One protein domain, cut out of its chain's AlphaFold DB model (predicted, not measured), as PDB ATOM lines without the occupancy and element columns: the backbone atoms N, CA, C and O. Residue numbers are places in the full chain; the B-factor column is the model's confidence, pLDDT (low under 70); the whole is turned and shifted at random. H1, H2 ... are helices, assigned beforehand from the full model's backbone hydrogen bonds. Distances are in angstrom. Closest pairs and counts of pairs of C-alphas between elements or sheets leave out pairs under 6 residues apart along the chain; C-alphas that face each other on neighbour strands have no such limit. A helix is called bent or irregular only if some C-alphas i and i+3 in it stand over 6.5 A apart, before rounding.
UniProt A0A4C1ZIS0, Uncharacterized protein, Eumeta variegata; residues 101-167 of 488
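AT A GLANCE: This is residues 101 to 167 of the 488 residues of an uncharacterized protein of Eumeta variegata (UniProt A0A4C1ZIS0). This is a loose, elongated set of helices in which H2 sits in the middle, H1 runs back near its first half, and the irregular H3 folds back on its last part to make a helical hairpin. From this body residues 152 to 167, of which 152 to 165 belong to H5, stick out as a free arm that adds to the length, and little H4 lies between H3 and that arm. The printed part has 67 residues with five named helices, H1 to H5 in order, and no named strand; the class is all helix. The radius of gyration of the C-alphas is 13.6 A, and the C-alphas span 46 by 24 by 18 A.

HOW THE PARTS SIT: H1, residues 105 to 112, is close to but not clearly touching H2, residues 119 to 132. Their closest C-alphas, those of Ile 107 and Val 122, are 7.6 A apart, and they run opposite ways at a shallow tilt of 18 degrees. H2 touches H3, residues 136 to 141, with residues 127 to 131 alone. The closest C-alphas of this hairpin, those of Phe 127 and Leu 139, are 7.3 A apart, and the two run opposite ways at a shallow tilt of 24 degrees. H4, residues 144 to 147, is close to but not clearly touching H2, with the closest C-alphas, those of Leu 124 and Ala 147, 6.4 A apart. H5, residues 151 to 165, is apart from H1, H2, H3 and H4. Every O i to N i+4 pair is within hydrogen-bond range in H1, H2 and H5; in H3 it is 0 of 2, with 0 of 3 O i to N i+3 pairs, and H4 is too short for an O i to N i+4 pair.

IN THESE COORDINATES: H1 begins at C-alpha 105 (260.209, 165.116, 263.304) and is 10.7 A long from first to last C-alpha. H2 is 20.4 A long and ends at C-alpha 132 (259.416, 164.025, 280.007). H3 is 11.5 A long and irregular, with C-alphas 138 and 141 7.2 A apart. H4 is 5.2 A long. H5, the longest helix by residues, is 21.1 A long and ends at C-alpha 165 (277.503, 180.898, 259.653).

THE WHOLE: The two C-alphas farthest apart, those of Lys 137 and Asp 167, are 45.9 A apart. Without the stretches that stand free, residues 109 to 114 and 152 to 167, the body spans 28 by 21 by 17 A. The printed part has no cut. No link is long: H1 to H2 is short, and the other three are tight. The mean pLDDT of the printed part is 83.9, with residues 137 to 148 under 70.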
ATOM      1  N   GLU A 101     255.875 159.845 267.216       89.00
ATOM      2  CA  GLU A 101     256.636 160.060 265.982       89.00
ATOM      3  C   GLU A 101     256.757 161.549 265.607       89.00
ATOM      4  O   GLU A 101     257.793 161.944 265.064       89.00
ATOM      5  N   GLN A 102     255.784 162.403 265.961       89.88
ATOM      6  CA  GLN A 102     255.874 163.852 265.728       89.88
ATOM      7  C   GLN A 102     257.000 164.504 266.540       89.88
ATOM      8  O   GLN A 102     257.685 165.389 266.021       89.88
ATOM      9  N   HIS A 103     257.277 164.029 267.758       86.38
ATOM     10  CA  HIS A 103     258.414 164.509 268.556       86.38
ATOM     11  C   HIS A 103     259.767 164.185 267.904       86.38
ATOM     12  O   HIS A 103     260.754 164.890 268.115       86.38
ATOM     13  N   PHE A 104     259.815 163.154 267.056       90.06
ATOM     14  CA  PHE A 104     261.003 162.773 266.293       90.06
ATOM     15  C   PHE A 104     261.081 163.428 264.904       90.06
ATOM     16  O   PHE A 104     262.031 163.158 264.167       90.06
ATOM     17  N   SER A 105     260.162 164.338 264.555       90.31
ATOM     18  CA  SER A 105     260.209 165.116 263.304       90.31
ATOM     19  C   SER A 105     261.509 165.916 263.147       90.31
ATOM     20  O   SER A 105     262.024 166.052 262.039       90.31
ATOM     21  N   VAL A 106     262.109 166.345 264.263       86.88
ATOM     22  CA  VAL A 106     263.413 167.028 264.297       86.88
ATOM     23  C   VAL A 106     264.521 166.175 263.668       86.88
ATOM     24  O   VAL A 106     265.419 166.713 263.025       86.88
ATOM     25  N   ILE A 107     264.456 164.845 263.799       92.62
ATOM     26  CA  ILE A 107     265.437 163.929 263.195       92.62
ATOM     27  C   ILE A 107     265.310 163.937 261.671       92.62
ATOM     28  O   ILE A 107     266.326 163.915 260.979       92.62
ATOM     29  N   LEU A 108     264.077 163.981 261.156       91.31
ATOM     30  CA  LEU A 108     263.816 164.069 259.720       91.31
ATOM     31  C   LEU A 108     264.313 165.406 259.173       91.31
ATOM     32  O   LEU A 108     265.120 165.406 258.250       91.31
ATOM     33  N   ALA A 109     263.952 166.515 259.829       91.75
ATOM     34  CA  ALA A 109     264.411 167.847 259.447       91.75
ATOM     35  C   ALA A 109     265.946 167.939 259.434       91.75
ATOM     36  O   ALA A 109     266.534 168.397 258.461       91.75
ATOM     37  N   ALA A 110     266.622 167.439 260.473       91.12
ATOM     38  CA  ALA A 110     268.084 167.405 260.511       91.12
ATOM     39  C   ALA A 110     268.688 166.577 259.361       91.12
ATOM     40  O   ALA A 110     269.721 166.961 258.810       91.12
ATOM     41  N   GLY A 111     268.031 165.474 258.983       91.75
ATOM     42  CA  GLY A 111     268.387 164.672 257.814       91.75
ATOM     43  C   GLY A 111     268.235 165.440 256.499       91.75
ATOM     44  O   GLY A 111     269.145 165.395 255.670       91.75
ATOM     45  N   ASP A 112     267.146 166.194 256.342       93.19
ATOM     46  CA  ASP A 112     266.871 167.017 255.157       93.19
ATOM     47  C   ASP A 112     267.872 168.175 255.014       93.19
ATOM     48  O   ASP A 112     268.323 168.477 253.909       93.19
ATOM     49  N   PHE A 113     268.315 168.765 256.131       92.94
ATOM     50  CA  PHE A 113     269.386 169.771 256.154       92.94
ATOM     51  C   PHE A 113     270.794 169.186 255.956       92.94
ATOM     52  O   PHE A 113     271.780 169.925 255.957       92.94
ATOM     53  N   GLY A 114     270.922 167.864 255.799       92.38
ATOM     54  CA  GLY A 114     272.212 167.197 255.627       92.38
ATOM     55  C   GLY A 114     273.092 167.226 256.878       92.38
ATOM     56  O   GLY A 114     274.296 166.986 256.781       92.38
ATOM     57  N   SER A 115     272.517 167.509 258.051       90.31
ATOM     58  CA  SER A 115     273.233 167.471 259.322       90.31
ATOM     59  C   SER A 115     273.368 166.015 259.777       90.31
ATOM     60  O   SER A 115     272.358 165.350 260.035       90.31
ATOM     61  N   PRO A 116     274.591 165.462 259.869       89.75
ATOM     62  CA  PRO A 116     274.769 164.078 260.272       89.75
ATOM     63  C   PRO A 116     274.483 163.932 261.771       89.75
ATOM     64  O   PRO A 116     275.367 164.118 262.604       89.75
ATOM     65  N   LEU A 117     273.251 163.552 262.124       93.69
ATOM     66  CA  LEU A 117     272.929 163.156 263.493       93.69
ATOM     67  C   LEU A 117     273.681 161.877 263.849       93.69
ATOM     68  O   LEU A 117     273.548 160.832 263.198       93.69
ATOM     69  N   THR A 118     274.467 161.935 264.917       92.94
ATOM     70  CA  THR A 118     275.156 160.753 265.409       92.94
ATOM     71  C   THR A 118     274.174 159.843 266.141       92.94
ATOM     72  O   THR A 118     273.122 160.243 266.645       92.94
ATOM     73  N   LYS A 119     274.550 158.570 266.286       90.69
ATOM     74  CA  LYS A 119     273.786 157.614 267.101       90.69
ATOM     75  C   LYS A 119     273.607 158.086 268.552       90.69
ATOM     76  O   LYS A 119     272.689 157.622 269.227       90.69
ATOM     77  N   LEU A 120     274.512 158.925 269.055       88.38
ATOM     78  CA  LEU A 120     274.429 159.474 270.403       88.38
ATOM     79  C   LEU A 120     273.324 160.530 270.495       88.38
ATOM     80  O   LEU A 120     272.539 160.472 271.435       88.38
ATOM     81  N   ASP A 121     273.212 161.402 269.499       91.38
ATOM     82  CA  ASP A 121     272.222 162.486 269.470       91.38
ATOM     83  C   ASP A 121     270.801 161.924 269.436       91.38
ATOM     84  O   ASP A 121     269.955 162.298 270.244       91.38
ATOM     85  N   VAL A 122     270.569 160.904 268.603       92.00
ATOM     86  CA  VAL A 122     269.283 160.189 268.567       92.00
ATOM     87  C   VAL A 122     268.968 159.544 269.921       92.00
ATOM     88  O   VAL A 122     267.824 159.545 270.364       92.00
ATOM     89  N   ARG A 123     269.976 159.000 270.617       89.56
ATOM     90  CA  ARG A 123     269.780 158.416 271.956       89.56
ATOM     91  C   ARG A 123     269.444 159.469 273.004       89.56
ATOM     92  O   ARG A 123     268.629 159.175 273.868       89.56
ATOM     93  N   LEU A 124     270.073 160.639 272.943       88.69
ATOM     94  CA  LEU A 124     269.802 161.765 273.839       88.69
ATOM     95  C   LEU A 124     268.386 162.299 273.630       88.69
ATOM     96  O   LEU A 124     267.664 162.493 274.600       88.69
ATOM     97  N   LEU A 125     267.960 162.438 272.375       90.44
ATOM     98  CA  LEU A 125     266.616 162.897 272.034       90.44
ATOM     99  C   LEU A 125     265.551 161.918 272.553       90.44
ATOM    100  O   LEU A 125     264.644 162.317 273.276       90.44
ATOM    101  N   VAL A 126     265.725 160.614 272.300       89.62
ATOM    102  CA  VAL A 126     264.841 159.567 272.851       89.62
ATOM    103  C   VAL A 126     264.868 159.552 274.384       89.62
ATOM    104  O   VAL A 126     263.841 159.329 275.018       89.62
ATOM    105  N   PHE A 127     266.031 159.772 275.000       88.19
ATOM    106  CA  PHE A 127     266.163 159.814 276.455       88.19
ATOM    107  C   PHE A 127     265.388 160.983 277.067       88.19
ATOM    108  O   PHE A 127     264.650 160.768 278.025       88.19
ATOM    109  N   ASN A 128     265.519 162.184 276.501       88.62
ATOM    110  CA  ASN A 128     264.797 163.370 276.962       88.62
ATOM    111  C   ASN A 128     263.285 163.178 276.818       88.62
ATOM    112  O   ASN A 128     262.562 163.378 277.788       88.62
ATOM    113  N   TYR A 129     262.837 162.645 275.678       89.62
ATOM    114  CA  TYR A 129     261.433 162.294 275.459       89.62
ATOM    115  C   TYR A 129     260.894 161.327 276.532       89.62
ATOM    116  O   TYR A 129     259.881 161.580 277.182       89.62
ATOM    117  N   LEU A 130     261.614 160.231 276.802       88.06
ATOM    118  CA  LEU A 130     261.208 159.262 277.828       88.06
ATOM    119  C   LEU A 130     261.243 159.844 279.249       88.06
ATOM    120  O   LEU A 130     260.479 159.401 280.113       88.06
ATOM    121  N   LYS A 131     262.140 160.805 279.502       87.81
ATOM    122  CA  LYS A 131     262.249 161.518 280.777       87.81
ATOM    123  C   LYS A 131     261.039 162.428 280.997       87.81
ATOM    124  O   LYS A 131     260.476 162.390 282.089       87.81
ATOM    125  N   GLU A 132     260.613 163.168 279.977       89.94
ATOM    126  CA  GLU A 132     259.416 164.025 280.007       89.94
ATOM    127  C   GLU A 132     258.135 163.210 280.211       89.94
ATOM    128  O   GLU A 132     257.282 163.584 281.010       89.94
ATOM    129  N   MET A 133     258.051 162.027 279.602       89.06
ATOM    130  CA  MET A 133     256.945 161.080 279.807       89.06
ATOM    131  C   MET A 133     256.968 160.363 281.166       89.06
ATOM    132  O   MET A 133     256.099 159.541 281.457       89.06
ATOM    133  N   GLY A 134     257.966 160.622 282.018       91.12
ATOM    134  CA  GLY A 134     258.063 160.009 283.345       91.12
ATOM    135  C   GLY A 134     258.330 158.498 283.319       91.12
ATOM    136  O   GLY A 134     258.118 157.807 284.322       91.12
ATOM    137  N   VAL A 135     258.824 157.949 282.203       85.88
ATOM    138  CA  VAL A 135     259.067 156.507 282.042       85.88
ATOM    139  C   VAL A 135     260.392 156.119 282.709       85.88
ATOM    140  O   VAL A 135     261.431 155.937 282.074       85.88
ATOM    141  N   LYS A 136     260.360 155.929 284.033       76.00
ATOM    142  CA  LYS A 136     261.554 155.667 284.868       76.00
ATOM    143  C   LYS A 136     262.340 154.395 284.495       76.00
ATOM    144  O   LYS A 136     263.526 154.298 284.795       76.00
ATOM    145  N   LYS A 137     261.714 153.410 283.835       69.19
ATOM    146  CA  LYS A 137     262.304 152.070 283.610       69.19
ATOM    147  C   LYS A 137     263.395 152.001 282.532       69.19
ATOM    148  O   LYS A 137     264.117 151.008 282.493       69.19
ATOM    149  N   PHE A 138     263.548 153.013 281.676       62.69
ATOM    150  CA  PHE A 138     264.512 152.971 280.562       62.69
ATOM    151  C   PHE A 138     265.810 153.756 280.801       62.69
ATOM    152  O   PHE A 138     266.750 153.633 280.016       62.69
ATOM    153  N   LEU A 139     265.903 154.503 281.904       56.91
ATOM    154  CA  LEU A 139     267.014 155.426 282.164       56.91
ATOM    155  C   LEU A 139     268.308 154.724 282.630       56.91
ATOM    156  O   LEU A 139     269.364 155.342 282.645       56.91
ATOM    157  N   MET A 140     268.269 153.424 282.959       56.25
ATOM    158  CA  MET A 140     269.397 152.728 283.604       56.25
ATOM    159  C   MET A 140     270.636 152.494 282.716       56.25
ATOM    160  O   MET A 140     271.690 152.156 283.244       56.25
ATOM    161  N   ASN A 141     270.550 152.664 281.388       57.34
ATOM    162  CA  ASN A 141     271.651 152.308 280.470       57.34
ATOM    163  C   ASN A 141     272.364 153.491 279.798       57.34
ATOM    164  O   ASN A 141     273.332 153.276 279.062       57.34
ATOM    165  N   ILE A 142     271.922 154.727 280.022       59.88
ATOM    166  CA  ILE A 142     272.642 155.924 279.580       59.88
ATOM    167  C   ILE A 142     273.102 156.615 280.857       59.88
ATOM    168  O   ILE A 142     272.278 157.100 281.622       59.88
ATOM    169  N   SER A 143     274.410 156.603 281.129       63.03
ATOM    170  CA  SER A 143     274.959 157.276 282.309       63.03
ATOM    171  C   SER A 143     274.530 158.743 282.286       63.03
ATOM    172  O   SER A 143     274.846 159.428 281.310       63.03
ATOM    173  N   SER A 144     273.859 159.216 283.340       58.53
ATOM    174  CA  SER A 144     273.391 160.606 283.481       58.53
ATOM    175  C   SER A 144     274.477 161.628 283.113       58.53
ATOM    176  O   SER A 144     274.209 162.579 282.391       58.53
ATOM    177  N   ALA A 145     275.738 161.329 283.448       57.53
ATOM    178  CA  ALA A 145     276.924 162.127 283.115       57.53
ATOM    179  C   ALA A 145     277.176 162.375 281.606       57.53
ATOM    180  O   ALA A 145     277.953 163.251 281.245       57.53
ATOM    181  N   LYS A 146     276.568 161.602 280.692       57.88
ATOM    182  CA  LYS A 146     276.639 161.849 279.234       57.88
ATOM    183  C   LYS A 146     275.435 162.620 278.695       57.88
ATOM    184  O   LYS A 146     275.521 163.134 277.586       57.88
ATOM    185  N   ALA A 147     274.339 162.664 279.449       56.41
ATOM    186  CA  ALA A 147     273.100 163.356 279.099       56.41
ATOM    187  C   ALA A 147     272.947 164.710 279.806       56.41
ATOM    188  O   ALA A 147     271.924 165.362 279.657       56.41
ATOM    189  N   GLU A 148     273.963 165.134 280.555       64.56
ATOM    190  CA  GLU A 148     273.936 166.363 281.348       64.56
ATOM    191  C   GLU A 148     273.994 167.646 280.508       64.56
ATOM    192  O   GLU A 148     273.749 168.726 281.031       64.56
ATOM    193  N   LYS A 149     274.243 167.550 279.194       72.88
ATOM    194  CA  LYS A 149     274.070 168.715 278.323       72.88
ATOM    195  C   LYS A 149     272.594 169.084 278.265       72.88
ATOM    196  O   LYS A 149     271.799 168.369 277.650       72.88
ATOM    197  N   ALA A 150     272.247 170.183 278.924       77.00
ATOM    198  CA  ALA A 150     270.888 170.693 278.973       77.00
ATOM    199  C   ALA A 150     270.387 171.042 277.562       77.00
ATOM    200  O   ALA A 150     271.163 171.410 276.677       77.00
ATOM    201  N   VAL A 151     269.072 170.941 277.353       79.75
ATOM    202  CA  VAL A 151     268.426 171.332 276.088       79.75
ATOM    203  C   VAL A 151     268.767 172.786 275.745       79.75
ATOM    204  O   VAL A 151     269.120 173.071 274.604       79.75
ATOM    205  N   ASP A 152     268.794 173.663 276.749       80.00
ATOM    206  CA  ASP A 152     269.145 175.078 276.596       80.00
ATOM    207  C   ASP A 152     270.573 175.281 276.072       80.00
ATOM    208  O   ASP A 152     270.815 176.166 275.254       80.00
ATOM    209  N   GLU A 153     271.530 174.432 276.470       82.56
ATOM    210  CA  GLU A 153     272.894 174.482 275.928       82.56
ATOM    211  C   GLU A 153     272.926 174.099 274.449       82.56
ATOM    212  O   GLU A 153     273.679 174.695 273.680       82.56
ATOM    213  N   MET A 154     272.111 173.121 274.036       80.81
ATOM    214  CA  MET A 154     272.000 172.747 272.626       80.81
ATOM    215  C   MET A 154     271.316 173.846 271.808       80.81
ATOM    216  O   MET A 154     271.819 174.191 270.741       80.81
ATOM    217  N   VAL A 155     270.231 174.440 272.311       87.00
ATOM    218  CA  VAL A 155     269.542 175.563 271.651       87.00
ATOM    219  C   VAL A 155     270.484 176.758 271.501       87.00
ATOM    220  O   VAL A 155     270.642 177.274 270.395       87.00
ATOM    221  N   ASN A 156     271.191 177.138 272.569       90.19
ATOM    222  CA  ASN A 156     272.185 178.210 272.527       90.19
ATOM    223  C   ASN A 156     273.345 177.885 271.578       90.19
ATOM    224  O   ASN A 156     273.819 178.760 270.857       90.19
ATOM    225  N   TYR A 157     273.796 176.629 271.538       88.69
ATOM    226  CA  TYR A 157     274.821 176.197 270.592       88.69
ATOM    227  C   TYR A 157     274.368 176.388 269.140       88.69
ATOM    228  O   TYR A 157     275.121 176.952 268.347       88.69
ATOM    229  N   PHE A 158     273.147 175.975 268.790       91.62
ATOM    230  CA  PHE A 158     272.623 176.138 267.432       91.62
ATOM    231  C   PHE A 158     272.337 177.601 267.074       91.62
ATOM    232  O   PHE A 158     272.633 177.996 265.948       91.62
ATOM    233  N   ALA A 159     271.857 178.417 268.016       90.50
ATOM    234  CA  ALA A 159     271.675 179.855 267.805       90.50
ATOM    235  C   ALA A 159     273.010 180.552 267.480       90.50
ATOM    236  O   ALA A 159     273.121 181.258 266.477       90.50
ATOM    237  N   ASN A 160     274.058 180.264 268.257       92.81
ATOM    238  CA  ASN A 160     275.402 180.798 268.018       92.81
ATOM    239  C   ASN A 160     276.017 180.258 266.713       92.81
ATOM    240  O   ASN A 160     276.727 180.972 265.999       92.81
ATOM    241  N   LEU A 161     275.754 178.992 266.374       91.94
ATOM    242  CA  LEU A 161     276.209 178.401 265.116       91.94
ATOM    243  C   LEU A 161     275.548 179.085 263.910       91.94
ATOM    244  O   LEU A 161     276.214 179.362 262.918       91.94
ATOM    245  N   GLN A 162     274.258 179.405 264.003       92.25
ATOM    246  CA  GLN A 162     273.534 180.112 262.950       92.25
ATOM    247  C   GLN A 162     274.054 181.542 262.761       92.25
ATOM    248  O   GLN A 162     274.233 181.981 261.625       92.25
ATOM    249  N   GLU A 163     274.344 182.253 263.853       94.00
ATOM    250  CA  GLU A 163     274.921 183.600 263.799       94.00
ATOM    251  C   GLU A 163     276.311 183.594 263.149       94.00
ATOM    252  O   GLU A 163     276.580 184.384 262.245       94.00
ATOM    253  N   THR A 164     277.172 182.651 263.538       94.19
ATOM    254  CA  THR A 164     278.536 182.541 262.989       94.19
ATOM    255  C   THR A 164     278.584 182.100 261.524       94.19
ATOM    256  O   THR A 164     279.540 182.433 260.825       94.19
ATOM    257  N   LEU A 165     277.570 181.379 261.036       92.44
ATOM    258  CA  LEU A 165     277.503 180.898 259.653       92.44
ATOM    259  C   LEU A 165     276.751 181.835 258.695       92.44
ATOM    260  O   LEU A 165     276.734 181.558 257.498       92.44
ATOM    261  N   LYS A 166     276.160 182.939 259.173       94.44
ATOM    262  CA  LYS A 166     275.307 183.825 258.358       94.44
ATOM    263  C   LYS A 166     276.003 184.383 257.107       94.44
ATOM    264  O   LYS A 166     275.359 184.521 256.072       94.44
ATOM    265  N   ASP A 167     277.311 184.628 257.190       95.25
ATOM    266  CA  ASP A 167     278.119 185.195 256.100       95.25
ATOM    267  C   ASP A 167     279.041 184.166 255.417       95.25
ATOM    268  O   ASP A 167     279.843 184.515 254.547       95.25
TER     269      ASP A 167